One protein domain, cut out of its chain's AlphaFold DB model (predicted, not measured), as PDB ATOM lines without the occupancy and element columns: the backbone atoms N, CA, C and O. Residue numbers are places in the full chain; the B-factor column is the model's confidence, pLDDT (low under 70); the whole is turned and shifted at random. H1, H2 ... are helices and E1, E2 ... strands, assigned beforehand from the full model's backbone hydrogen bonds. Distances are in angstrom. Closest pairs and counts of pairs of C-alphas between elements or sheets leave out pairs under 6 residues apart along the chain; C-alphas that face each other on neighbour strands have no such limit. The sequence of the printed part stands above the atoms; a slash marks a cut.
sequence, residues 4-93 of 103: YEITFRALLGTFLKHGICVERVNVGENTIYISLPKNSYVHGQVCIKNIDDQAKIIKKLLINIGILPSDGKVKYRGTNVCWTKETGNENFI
ATOM      1  N   TYR A   4      36.996   0.999  28.269       70.50
ATOM      2  CA  TYR A   4      35.652   1.588  28.311       70.50
ATOM      3  C   TYR A   4      34.928   1.496  26.965       70.50
ATOM      4  O   TYR A   4      33.728   1.248  26.916       70.50
ATOM      5  N   GLU A   5      35.666   1.644  25.870       73.06
ATOM      6  CA  GLU A   5      35.137   1.592  24.511       73.06
ATOM      7  C   GLU A   5      34.691   0.171  24.141       73.06
ATOM      8  O   GLU A   5      33.598  -0.017  23.614       73.06
ATOM      9  N   ILE A   6      35.484  -0.843  24.505       77.69
ATOM     10  CA  ILE A   6      35.120  -2.260  24.334       77.69
ATOM     11  C   ILE A   6      33.849  -2.581  25.132       77.69
ATOM     12  O   ILE A   6      32.915  -3.191  24.611       77.69
ATOM     13  N   THR A   7      33.792  -2.130  26.388       78.19
ATOM     14  CA  THR A   7      32.647  -2.354  27.285       78.19
ATOM     15  C   THR A   7      31.377  -1.692  26.750       78.19
ATOM     16  O   THR A   7      30.306  -2.300  26.741       78.19
ATOM     17  N   PHE A   8      31.496  -0.465  26.244       78.56
ATOM     18  CA  PHE A   8      30.386   0.273  25.650       78.56
ATOM     19  C   PHE A   8      29.863  -0.395  24.370       78.56
ATOM     20  O   PHE A   8      28.656  -0.561  24.208       78.56
ATOM     21  N   ARG A   9      30.752  -0.866  23.489       81.00
ATOM     22  CA  ARG A   9      30.365  -1.594  22.268       81.00
ATOM     23  C   ARG A   9      29.661  -2.915  22.588       81.00
ATOM     24  O   ARG A   9      28.626  -3.224  21.998       81.00
ATOM     25  N   ALA A  10      30.152  -3.665  23.575       80.94
ATOM     26  CA  ALA A  10      29.490  -4.884  24.045       80.94
ATOM     27  C   ALA A  10      28.079  -4.604  24.605       80.94
ATOM     28  O   ALA A  10      27.138  -5.369  24.353       80.94
ATOM     29  N   LEU A  11      27.909  -3.484  25.316       85.25
ATOM     30  CA  LEU A  11      26.603  -3.023  25.785       85.25
ATOM     31  C   LEU A  11      25.665  -2.693  24.616       85.25
ATOM     32  O   LEU A  11      24.531  -3.169  24.610       85.25
ATOM     33  N   LEU A  12      26.137  -1.941  23.614       82.75
ATOM     34  CA  LEU A  12      25.352  -1.608  22.420       82.75
ATOM     35  C   LEU A  12      24.884  -2.866  21.685       82.75
ATOM     36  O   LEU A  12      23.696  -3.005  21.398       82.75
ATOM     37  N   GLY A  13      25.783  -3.827  21.462       83.75
ATOM     38  CA  GLY A  13      25.424  -5.104  20.847       83.75
ATOM     39  C   GLY A  13      24.361  -5.868  21.641       83.75
ATOM     40  O   GLY A  13      23.442  -6.455  21.069       83.75
ATOM     41  N   THR A  14      24.439  -5.815  22.973       84.12
ATOM     42  CA  THR A  14      23.430  -6.413  23.858       84.12
ATOM     43  C   THR A  14      22.086  -5.700  23.739       84.12
ATOM     44  O   THR A  14      21.051  -6.362  23.656       84.12
ATOM     45  N   PHE A  15      22.083  -4.369  23.700       87.62
ATOM     46  CA  PHE A  15      20.867  -3.567  23.580       87.62
ATOM     47  C   PHE A  15      20.155  -3.814  22.250       87.62
ATOM     48  O   PHE A  15      18.953  -4.082  22.256       87.62
ATOM     49  N   LEU A  16      20.901  -3.857  21.142       83.94
ATOM     50  CA  LEU A  16      20.370  -4.175  19.814       83.94
ATOM     51  C   LEU A  16      19.668  -5.537  19.785       83.94
ATOM     52  O   LEU A  16      18.550  -5.642  19.278       83.94
ATOM     53  N   LYS A  17      20.278  -6.564  20.390       83.50
ATOM     54  CA  LYS A  17      19.689  -7.911  20.460       83.50
ATOM     55  C   LYS A  17      18.391  -7.961  21.262       83.50
ATOM     56  O   LYS A  17      17.510  -8.747  20.938       83.50
ATOM     57  N   HIS A  18      18.255  -7.118  22.280       81.25
ATOM     58  CA  HIS A  18      17.087  -7.103  23.166       81.25
ATOM     59  C   HIS A  18      16.050  -6.031  22.799       81.25
ATOM     60  O   HIS A  18      15.072  -5.870  23.528       81.25
ATOM     61  N   GLY A  19      16.262  -5.286  21.709       82.44
ATOM     62  CA  GLY A  19      15.368  -4.202  21.294       82.44
ATOM     63  C   GLY A  19      15.339  -3.040  22.278       82.44
ATOM     64  O   GLY A  19      14.356  -2.304  22.341       82.44
ATOM     65  N   ILE A  20      16.395  -2.898  23.078       87.69
ATOM     66  CA  ILE A  20      16.534  -1.811  24.039       87.69
ATOM     67  C   ILE A  20      17.016  -0.596  23.261       87.69
ATOM     68  O   ILE A  20      18.102  -0.612  22.682       87.69
ATOM     69  N   CYS A  21      16.227   0.468  23.274       86.12
ATOM     70  CA  CYS A  21      16.605   1.735  22.665       86.12
ATOM     71  C   CYS A  21      16.866   2.763  23.765       86.12
ATOM     72  O   CYS A  21      16.060   2.911  24.683       86.12
ATOM     73  N   VAL A  22      17.996   3.470  23.686       86.88
ATOM     74  CA  VAL A  22      18.280   4.615  24.558       86.88
ATOM     75  C   VAL A  22      17.698   5.856  23.899       86.88
ATOM     76  O   VAL A  22      18.163   6.282  22.850       86.88
ATOM     77  N   GLU A  23      16.676   6.437  24.518       87.19
ATOM     78  CA  GLU A  23      15.956   7.588  23.964       87.19
ATOM     79  C   GLU A  23      16.626   8.904  24.345       87.19
ATOM     80  O   GLU A  23      16.685   9.841  23.553       87.19
ATOM     81  N   ARG A  24      17.103   8.991  25.591       87.44
ATOM     82  CA  ARG A  24      17.722  10.202  26.135       87.44
ATOM     83  C   ARG A  24      18.598   9.875  27.337       87.44
ATOM     84  O   ARG A  24      18.232   9.057  28.178       87.44
ATOM     85  N   VAL A  25      19.700  10.607  27.478       86.38
ATOM     86  CA  VAL A  25      20.525  10.633  28.692       86.38
ATOM     87  C   VAL A  25      20.442  12.028  29.309       86.38
ATOM     88  O   VAL A  25      20.669  13.025  28.630       86.38
ATOM     89  N   ASN A  26      20.081  12.111  30.591       86.50
ATOM     90  CA  ASN A  26      20.142  13.336  31.383       86.50
ATOM     91  C   ASN A  26      21.234  13.190  32.445       86.50
ATOM     92  O   ASN A  26      21.021  12.567  33.485       86.50
ATOM     93  N   VAL A  27      22.398  13.775  32.163       82.56
ATOM     94  CA  VAL A  27      23.576  13.705  33.037       82.56
ATOM     95  C   VAL A  27      23.343  14.457  34.350       82.56
ATOM     96  O   VAL A  27      23.702  13.949  35.402       82.56
ATOM     97  N   GLY A  28      22.674  15.616  34.324       83.06
ATOM     98  CA  GLY A  28      22.427  16.414  35.534       83.06
ATOM     99  C   GLY A  28      21.494  15.735  36.545       83.06
ATOM    100  O   GLY A  28      21.610  15.959  37.743       83.06
ATOM    101  N   GLU A  29      20.593  14.873  36.071       88.31
ATOM    102  CA  GLU A  29      19.674  14.093  36.914       88.31
ATOM    103  C   GLU A  29      20.128  12.640  37.119       88.31
ATOM    104  O   GLU A  29      19.353  11.836  37.647       88.31
ATOM    105  N   ASN A  30      21.316  12.262  36.630       90.56
ATOM    106  CA  ASN A  30      21.790  10.875  36.591       90.56
ATOM    107  C   ASN A  30      20.709   9.903  36.080       90.56
ATOM    108  O   ASN A  30      20.451   8.861  36.684       90.56
ATOM    109  N   THR A  31      19.997  10.275  35.012       91.88
ATOM    110  CA  THR A  31      18.818   9.541  34.534       91.88
ATOM    111  C   THR A  31      18.954   9.160  33.065       91.88
ATOM    112  O   THR A  31      19.188  10.015  32.213       91.88
ATOM    113  N   ILE A  32      18.731   7.885  32.753       91.75
ATOM    114  CA  ILE A  32      18.662   7.368  31.382       91.75
ATOM    115  C   ILE A  32      17.215   6.989  31.071       91.75
ATOM    116  O   ILE A  32      16.535   6.362  31.883       91.75
ATOM    117  N   TYR A  33      16.752   7.387  29.891       92.06
ATOM    118  CA  TYR A  33      15.431   7.091  29.357       92.06
ATOM    119  C   TYR A  33      15.572   6.032  28.268       92.06
ATOM    120  O   TYR A  33      16.325   6.236  27.314       92.06
ATOM    121  N   ILE A  34      14.865   4.912  28.410       92.00
ATOM    122  CA  ILE A  34      14.916   3.797  27.459       92.00
ATOM    123  C   ILE A  34      13.523   3.365  26.997       92.00
ATOM    124  O   ILE A  34      12.541   3.486  27.729       92.00
ATOM    125  N   SER A  35      13.432   2.791  25.804       89.44
ATOM    126  CA  SER A  35      12.283   1.979  25.400       89.44
ATOM    127  C   SER A  35      12.629   0.498  25.443       89.44
ATOM    128  O   SER A  35      13.740   0.091  25.103       89.44
ATOM    129  N   LEU A  36      11.650  -0.297  25.876       87.69
ATOM    130  CA  LEU A  36      11.738  -1.750  25.969       87.69
ATOM    131  C   LEU A  36      10.528  -2.396  25.280       87.69
ATOM    132  O   LEU A  36       9.411  -1.899  25.442       87.69
ATOM    133  N   PRO A  37      10.697  -3.513  24.560       81.62
ATOM    134  CA  PRO A  37       9.577  -4.267  24.005       81.62
ATOM    135  C   PRO A  37       8.742  -4.915  25.117       81.62
ATOM    136  O   PRO A  37       9.241  -5.756  25.866       81.62
ATOM    137  N   LYS A  38       7.452  -4.554  25.209       74.06
ATOM    138  CA  LYS A  38       6.517  -5.093  26.219       74.06
ATOM    139  C   LYS A  38       6.327  -6.600  26.104       74.06
ATOM    140  O   LYS A  38       6.122  -7.263  27.111       74.06
ATOM    141  N   ASN A  39       6.387  -7.114  24.879       67.50
ATOM    142  CA  ASN A  39       6.193  -8.521  24.572       67.50
ATOM    143  C   ASN A  39       7.517  -9.067  24.040       67.50
ATOM    144  O   ASN A  39       7.769  -9.039  22.843       67.50
ATOM    145  N   SER A  40       8.410  -9.515  24.908       59.94
ATOM    146  CA  SER A  40       9.698 -10.062  24.479       59.94
ATOM    147  C   SER A  40       9.766 -11.556  24.792       59.94
ATOM    148  O   SER A  40       9.710 -11.985  25.948       59.94
ATOM    149  N   TYR A  41       9.845 -12.358  23.728       53.25
ATOM    150  CA  TYR A  41       9.892 -13.816  23.786       53.25
ATOM    151  C   TYR A  41      11.301 -14.263  23.405       53.25
ATOM    152  O   TYR A  41      11.663 -14.309  22.230       53.25
ATOM    153  N   VAL A  42      12.111 -14.612  24.401       51.88
ATOM    154  CA  VAL A  42      13.366 -15.321  24.145       51.88
ATOM    155  C   VAL A  42      13.018 -16.803  24.002       51.88
ATOM    156  O   VAL A  42      12.673 -17.454  24.980       51.88
ATOM    157  N   HIS A  43      13.057 -17.359  22.788       40.19
ATOM    158  CA  HIS A  43      12.792 -18.788  22.592       40.19
ATOM    159  C   HIS A  43      13.808 -19.627  23.398       40.19
ATOM    160  O   HIS A  43      15.016 -19.496  23.200       40.19
ATOM    161  N   GLY A  44      13.324 -20.459  24.331       47.38
ATOM    162  CA  GLY A  44      14.155 -21.316  25.193       47.38
ATOM    163  C   GLY A  44      14.596 -20.712  26.537       47.38
ATOM    164  O   GLY A  44      15.236 -21.406  27.323       47.38
ATOM    165  N   GLN A  45      14.229 -19.466  26.852       46.56
ATOM    166  CA  GLN A  45      14.307 -18.916  28.210       46.56
ATOM    167  C   GLN A  45      12.983 -18.255  28.588       46.56
ATOM    168  O   GLN A  45      12.202 -17.850  27.734       46.56
ATOM    169  N   VAL A  46      12.711 -18.216  29.892       44.53
ATOM    170  CA  VAL A  46      11.487 -17.671  30.486       44.53
ATOM    171  C   VAL A  46      11.127 -16.350  29.800       44.53
ATOM    172  O   VAL A  46      11.943 -15.431  29.782       44.53
ATOM    173  N   CYS A  47       9.918 -16.280  29.233       52.56
ATOM    174  CA  CYS A  47       9.295 -15.051  28.732       52.56
ATOM    175  C   CYS A  47       9.647 -13.884  29.666       52.56
ATOM    176  O   CYS A  47       9.574 -14.076  30.884       52.56
ATOM    177  N   ILE A  48      10.036 -12.709  29.152       55.03
ATOM    178  CA  ILE A  48      10.266 -11.548  30.024       55.03
ATOM    179  C   ILE A  48       8.940 -11.280  30.742       55.03
ATOM    180  O   ILE A  48       7.974 -10.819  30.143       55.03
ATOM    181  N   LYS A  49       8.866 -11.686  32.018       56.34
ATOM    182  CA  LYS A  49       7.606 -11.741  32.774       56.34
ATOM    183  C   LYS A  49       7.055 -10.346  33.051       56.34
ATOM    184  O   LYS A  49       5.850 -10.198  33.217       56.34
ATOM    185  N   ASN A  50       7.938  -9.348  33.126       75.12
ATOM    186  CA  ASN A  50       7.591  -7.956  33.365       75.12
ATOM    187  C   ASN A  50       8.716  -7.020  32.865       75.12
ATOM    188  O   ASN A  50       9.891  -7.215  33.189       75.12
ATOM    189  N   ILE A  51       8.340  -5.979  32.121       80.38
ATOM    190  CA  ILE A  51       9.203  -4.869  31.683       80.38
ATOM    191  C   ILE A  51       9.916  -4.171  32.858       80.38
ATOM    192  O   ILE A  51      11.060  -3.734  32.717       80.38
ATOM    193  N   ASP A  52       9.291  -4.129  34.038       83.75
ATOM    194  CA  ASP A  52       9.863  -3.519  35.242       83.75
ATOM    195  C   ASP A  52      11.112  -4.268  35.726       83.75
ATOM    196  O   ASP A  52      12.097  -3.660  36.151       83.75
ATOM    197  N   ASP A  53      11.099  -5.600  35.652       82.50
ATOM    198  CA  ASP A  53      12.243  -6.412  36.064       82.50
ATOM    199  C   ASP A  53      13.390  -6.291  35.064       82.50
ATOM    200  O   ASP A  53      14.553  -6.192  35.466       82.50
ATOM    201  N   GLN A  54      13.073  -6.188  33.771       81.50
ATOM    202  CA  GLN A  54      14.068  -5.911  32.739       81.50
ATOM    203  C   GLN A  54      14.738  -4.549  32.973       81.50
ATOM    204  O   GLN A  54      15.966  -4.453  32.948       81.50
ATOM    205  N   ALA A  55      13.965  -3.510  33.301       87.75
ATOM    206  CA  ALA A  55      14.507  -2.197  33.635       87.75
ATOM    207  C   ALA A  55      15.414  -2.226  34.881       87.75
ATOM    208  O   ALA A  55      16.464  -1.578  34.891       87.75
ATOM    209  N   LYS A  56      15.075  -3.016  35.914       88.44
ATOM    210  CA  LYS A  56      15.944  -3.214  37.095       88.44
ATOM    211  C   LYS A  56      17.264  -3.895  36.733       88.44
ATOM    212  O   LYS A  56      18.309  -3.492  37.246       88.44
ATOM    213  N   ILE A  57      17.231  -4.918  35.876       87.19
ATOM    214  CA  ILE A  57      18.437  -5.618  35.403       87.19
ATOM    215  C   ILE A  57      19.327  -4.652  34.618       87.19
ATOM    216  O   ILE A  57      20.520  -4.562  34.902       87.19
ATOM    217  N   ILE A  58      18.745  -3.875  33.701       88.75
ATOM    218  CA  ILE A  58      19.469  -2.863  32.922       88.75
ATOM    219  C   ILE A  58      20.083  -1.809  33.844       88.75
ATOM    220  O   ILE A  58      21.264  -1.506  33.712       88.75
ATOM    221  N   LYS A  59      19.331  -1.300  34.831       91.56
ATOM    222  CA  LYS A  59      19.867  -0.359  35.826       91.56
ATOM    223  C   LYS A  59      21.091  -0.939  36.541       91.56
ATOM    224  O   LYS A  59      22.113  -0.267  36.619       91.56
ATOM    225  N   LYS A  60      21.004  -2.177  37.040       91.00
ATOM    226  CA  LYS A  60      22.137  -2.846  37.704       91.00
ATOM    227  C   LYS A  60      23.338  -2.987  36.772       91.00
ATOM    228  O   LYS A  60      24.452  -2.694  37.188       91.00
ATOM    229  N   LEU A  61      23.115  -3.395  35.523       89.19
ATOM    230  CA  LEU A  61      24.174  -3.520  34.525       89.19
ATOM    231  C   LEU A  61      24.879  -2.179  34.289       89.19
ATOM    232  O   LEU A  61      26.098  -2.124  34.392       89.19
ATOM    233  N   LEU A  62      24.117  -1.110  34.035       88.44
ATOM    234  CA  LEU A  62      24.643   0.235  33.776       88.44
ATOM    235  C   LEU A  62      25.448   0.791  34.958       88.44
ATOM    236  O   LEU A  62      26.458   1.459  34.740       88.44
ATOM    237  N   ILE A  63      25.028   0.489  36.191       90.06
ATOM    238  CA  ILE A  63      25.779   0.838  37.405       90.06
ATOM    239  C   ILE A  63      27.082   0.045  37.483       90.06
ATOM    240  O   ILE A  63      28.146   0.624  37.680       90.06
ATOM    241  N   ASN A  64      27.019  -1.273  37.283       89.06
ATOM    242  CA  ASN A  64      28.183  -2.152  37.399       89.06
ATOM    243  C   ASN A  64      29.291  -1.819  36.391       89.06
ATOM    244  O   ASN A  64      30.463  -2.011  36.696       89.06
ATOM    245  N   ILE A  65      28.931  -1.323  35.204       85.06
ATOM    246  CA  ILE A  65      29.894  -0.913  34.170       85.06
ATOM    247  C   ILE A  65      30.286   0.571  34.257       85.06
ATOM    248  O   ILE A  65      31.008   1.060  33.393       85.06
ATOM    249  N   GLY A  66      29.806   1.299  35.273       84.69
ATOM    250  CA  GLY A  66      30.181   2.690  35.534       84.69
ATOM    251  C   GLY A  66      29.536   3.737  34.620       84.69
ATOM    252  O   GLY A  66      29.959   4.888  34.640       84.69
ATOM    253  N   ILE A  67      28.515   3.378  33.832       83.44
ATOM    254  CA  ILE A  67      27.767   4.346  33.006       83.44
ATOM    255  C   ILE A  67      26.808   5.177  33.861       83.44
ATOM    256  O   ILE A  67      26.559   6.345  33.568       83.44
ATOM    257  N   LEU A  68      26.250   4.569  34.906       87.50
ATOM    258  CA  LEU A  68      25.310   5.210  35.814       87.50
ATOM    259  C   LEU A  68      25.874   5.173  37.244       87.50
ATOM    260  O   LEU A  68      26.372   4.128  37.657       87.50
ATOM    261  N   PRO A  69      25.786   6.255  38.035       90.00
ATOM    262  CA  PRO A  69      26.113   6.180  39.455       90.00
ATOM    263  C   PRO A  69      25.088   5.318  40.209       90.00
ATOM    264  O   PRO A  69      23.994   5.036  39.711       90.00
ATOM    265  N   SER A  70      25.430   4.898  41.429       91.19
ATOM    266  CA  SER A  70      24.617   3.973  42.236       91.19
ATOM    267  C   SER A  70      23.197   4.485  42.531       91.19
ATOM    268  O   SER A  70      22.256   3.690  42.629       91.19
ATOM    269  N   ASP A  71      23.024   5.803  42.623       91.50
ATOM    270  CA  ASP A  71      21.752   6.497  42.835       91.50
ATOM    271  C   ASP A  71      20.995   6.816  41.533       91.50
ATOM    272  O   ASP A  71      19.830   7.229  41.572       91.50
ATOM    273  N   GLY A  72      21.617   6.589  40.375       91.88
ATOM    274  CA  GLY A  72      21.046   6.952  39.091       91.88
ATOM    275  C   GLY A  72      19.770   6.180  38.752       91.88
ATOM    276  O   GLY A  72      19.424   5.145  39.335       91.88
ATOM    277  N   LYS A  73      19.012   6.705  37.791       94.38
ATOM    278  CA  LYS A  73      17.656   6.247  37.473       94.38
ATOM    279  C   LYS A  73      17.569   5.755  36.036       94.38
ATOM    280  O   LYS A  73      18.115   6.360  35.119       94.38
ATOM    281  N   VAL A  74      16.818   4.677  35.842       93.06
ATOM    282  CA  VAL A  74      16.384   4.227  34.519       93.06
ATOM    283  C   VAL A  74      14.885   4.460  34.445       93.06
ATOM    284  O   VAL A  74      14.120   3.824  35.168       93.06
ATOM    285  N   LYS A  75      14.474   5.411  33.611       94.12
ATOM    286  CA  LYS A  75      13.074   5.620  33.244       94.12
ATOM    287  C   LYS A  75      12.823   4.879  31.944       94.12
ATOM    288  O   LYS A  75      13.653   4.920  31.042       94.12
ATOM    289  N   TYR A  76      11.695   4.194  31.848       92.06
ATOM    290  CA  TYR A  76      11.404   3.370  30.686       92.06
ATOM    291  C   TYR A  76       9.962   3.510  30.234       92.06
ATOM    292  O   TYR A  76       9.065   3.787  31.029       92.06
ATOM    293  N   ARG A  77       9.752   3.279  28.939       91.19
ATOM    294  CA  ARG A  77       8.429   3.041  28.366       91.19
ATOM    295  C   ARG A  77       8.408   1.719  27.620       91.19
ATOM    296  O   ARG A  77       9.406   1.297  27.040       91.19
ATOM    297  N   GLY A  78       7.247   1.084  27.621       86.44
ATOM    298  CA  GLY A  78       7.031  -0.133  26.858       86.44
ATOM    299  C   GLY A  78       6.584   0.158  25.429       86.44
ATOM    300  O   GLY A  78       5.645   0.931  25.232       86.44
ATOM    301  N   THR A  79       7.184  -0.509  24.450       81.88
ATOM    302  CA  THR A  79       6.728  -0.524  23.056       81.88
ATOM    303  C   THR A  79       5.867  -1.764  22.805       81.88
ATOM    304  O   THR A  79       6.128  -2.837  23.347       81.88
ATOM    305  N   ASN A  80       4.818  -1.641  21.988       75.00
ATOM    306  CA  ASN A  80       3.944  -2.768  21.623       75.00
ATOM    307  C   ASN A  80       4.575  -3.634  20.511       75.00
ATOM    308  O   ASN A  80       3.900  -4.024  19.564       75.00
ATOM    309  N   VAL A  81       5.880  -3.890  20.594       70.81
ATOM    310  CA  VAL A  81       6.613  -4.711  19.628       70.81
ATOM    311  C   VAL A  81       6.865  -6.076  20.249       70.81
ATOM    312  O   VAL A  81       7.334  -6.163  21.387       70.81
ATOM    313  N   CYS A  82       6.547  -7.130  19.496       73.19
ATOM    314  CA  CYS A  82       6.970  -8.479  19.833       73.19
ATOM    315  C   CYS A  82       8.441  -8.645  19.448       73.19
ATOM    316  O   CYS A  82       8.758  -8.662  18.263       73.19
ATOM    317  N   TRP A  83       9.335  -8.735  20.430       77.56
ATOM    318  CA  TRP A  83      10.768  -8.882  20.176       77.56
ATOM    319  C   TRP A  83      11.182 -10.339  20.340       77.56
ATOM    320  O   TRP A  83      11.113 -10.883  21.447       77.56
ATOM    321  N   THR A  84      11.573 -10.977  19.238       76.50
ATOM    322  CA  THR A  84      12.047 -12.367  19.230       76.50
ATOM    323  C   THR A  84      13.568 -12.432  19.131       76.50
ATOM    324  O   THR A  84      14.247 -11.425  18.916       76.50
ATOM    325  N   LYS A  85      14.121 -13.640  19.282       75.62
ATOM    326  CA  LYS A  85      15.554 -13.886  19.083       75.62
ATOM    327  C   LYS A  85      15.970 -13.606  17.637       75.62
ATOM    328  O   LYS A  85      17.035 -13.040  17.417       75.62
ATOM    329  N   GLU A  86      15.140 -13.996  16.675       82.81
ATOM    330  CA  GLU A  86      15.365 -13.788  15.244       82.81
ATOM    331  C   GLU A  86      15.407 -12.290  14.939       82.81
ATOM    332  O   GLU A  86      16.422 -11.808  14.445       82.81
ATOM    333  N   THR A  87      14.390 -11.535  15.372       83.44
ATOM    334  CA  THR A  87      14.351 -10.074  15.206       83.44
ATOM    335  C   THR A  87      15.527  -9.389  15.902       83.44
ATOM    336  O   THR A  87      16.122  -8.465  15.357       83.44
ATOM    337  N   GLY A  88      15.911  -9.855  17.094       84.12
ATOM    338  CA  GLY A  88      17.083  -9.346  17.803       84.12
ATOM    339  C   GLY A  88      18.399  -9.593  17.062       84.12
ATOM    340  O   GLY A  88      19.252  -8.708  17.008       84.12
ATOM    341  N   ASN A  89      18.568 -10.778  16.475       85.31
ATOM    342  CA  ASN A  89      19.750 -11.117  15.687       85.31
ATOM    343  C   ASN A  89      19.800 -10.337  14.372       85.31
ATOM    344  O   ASN A  89      20.853  -9.799  14.046       85.31
ATOM    345  N   GLU A  90      18.681 -10.233  13.656       88.75
ATOM    346  CA  GLU A  90      18.572  -9.410  12.447       88.75
ATOM    347  C   GLU A  90      18.899  -7.949  12.754       88.75
ATOM    348  O   GLU A  90      19.731  -7.346  12.082       88.75
ATOM    349  N   ASN A  91      18.328  -7.397  13.829       86.56
ATOM    350  CA  ASN A  91      18.613  -6.030  14.253       86.56
ATOM    351  C   ASN A  91      20.092  -5.831  14.615       86.56
ATOM    352  O   ASN A  91      20.670  -4.804  14.279       86.56
ATOM    353  N   PHE A  92      20.722  -6.807  15.277       87.38
ATOM    354  CA  PHE A  92      22.155  -6.761  15.566       87.38
ATOM    355  C   PHE A  92      23.001  -6.789  14.289       87.38
ATOM    356  O   PHE A  92      23.923  -5.991  14.179       87.38
ATOM    357  N   ILE A  93      22.690  -7.667  13.331       88.62
ATOM    358  CA  ILE A  93      23.426  -7.783  12.062       88.62
ATOM    359  C   ILE A  93      23.296  -6.493  11.249       88.62
ATOM    360  O   ILE A  93      24.305  -5.941  10.822       88.62
TER     361      ILE A  93
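Overview. This is residues 4 to 93 of the 103 residues of an uncharacterized protein of Firmicutes bacterium AM55-24TS (UniProt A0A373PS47). A strongly twisted three-stranded sheet has H2 packed on one face; H1 only grazes the sheet with its residues 12 to 18, and its residues 13 to 18 touch H3, which follows directly on E3. The 90 printed residues include H1, E1, E2, H2, E3, H3 in that order; the mixed sheet runs E1, E2, E3. The class is mixed, helices and strands; the whole is compact, radius of gyration of the C-alphas 13.0 A, spans 36 by 27 by 20 A.

Along the chain. H1, residues 4 to 18, 21.1 A, begins at C-alpha 4 (35.652, 1.588, 28.311). E1 is 21 to 26; E2, 31 to 41, 27.2 A, bends by 60 degrees at 38. H2 is 51 to 64, 20.0 A; E3, 73 to 84, 26.7 A, bends by 90 degrees at 80. H3, 85 to 93, ends at C-alpha 93 (23.426, -7.783, 12.062).

Arrangement. H1 touches H3 with residues 13 to 18 alone, opposite ways at a steep tilt of 42 degrees; the closest C-alphas, Lys 17 and Gly 88, are 4.0 A apart. E1 and E2 form an antiparallel hairpin (N 23 to O 33, 2.8 A). E2 and E3 are parallel (N 34 to O 75, 2.9 A); with H2 between, they form a strand-helix-strand unit with a right-handed crossover. H2 on one face makes two layers; its closest C-alphas to E3, Lys 59 and Val 74, are 5.9 A apart. H1, H2 and H3 have every O i to N i+4 pair within hydrogen-bond range.

Size, cuts and confidence. The farthest C-alphas, Gly 28 and Gly 44, are 40.0 A apart. The printed part has no cut and no long link; pLDDT is under 70 at residues 39 to 49.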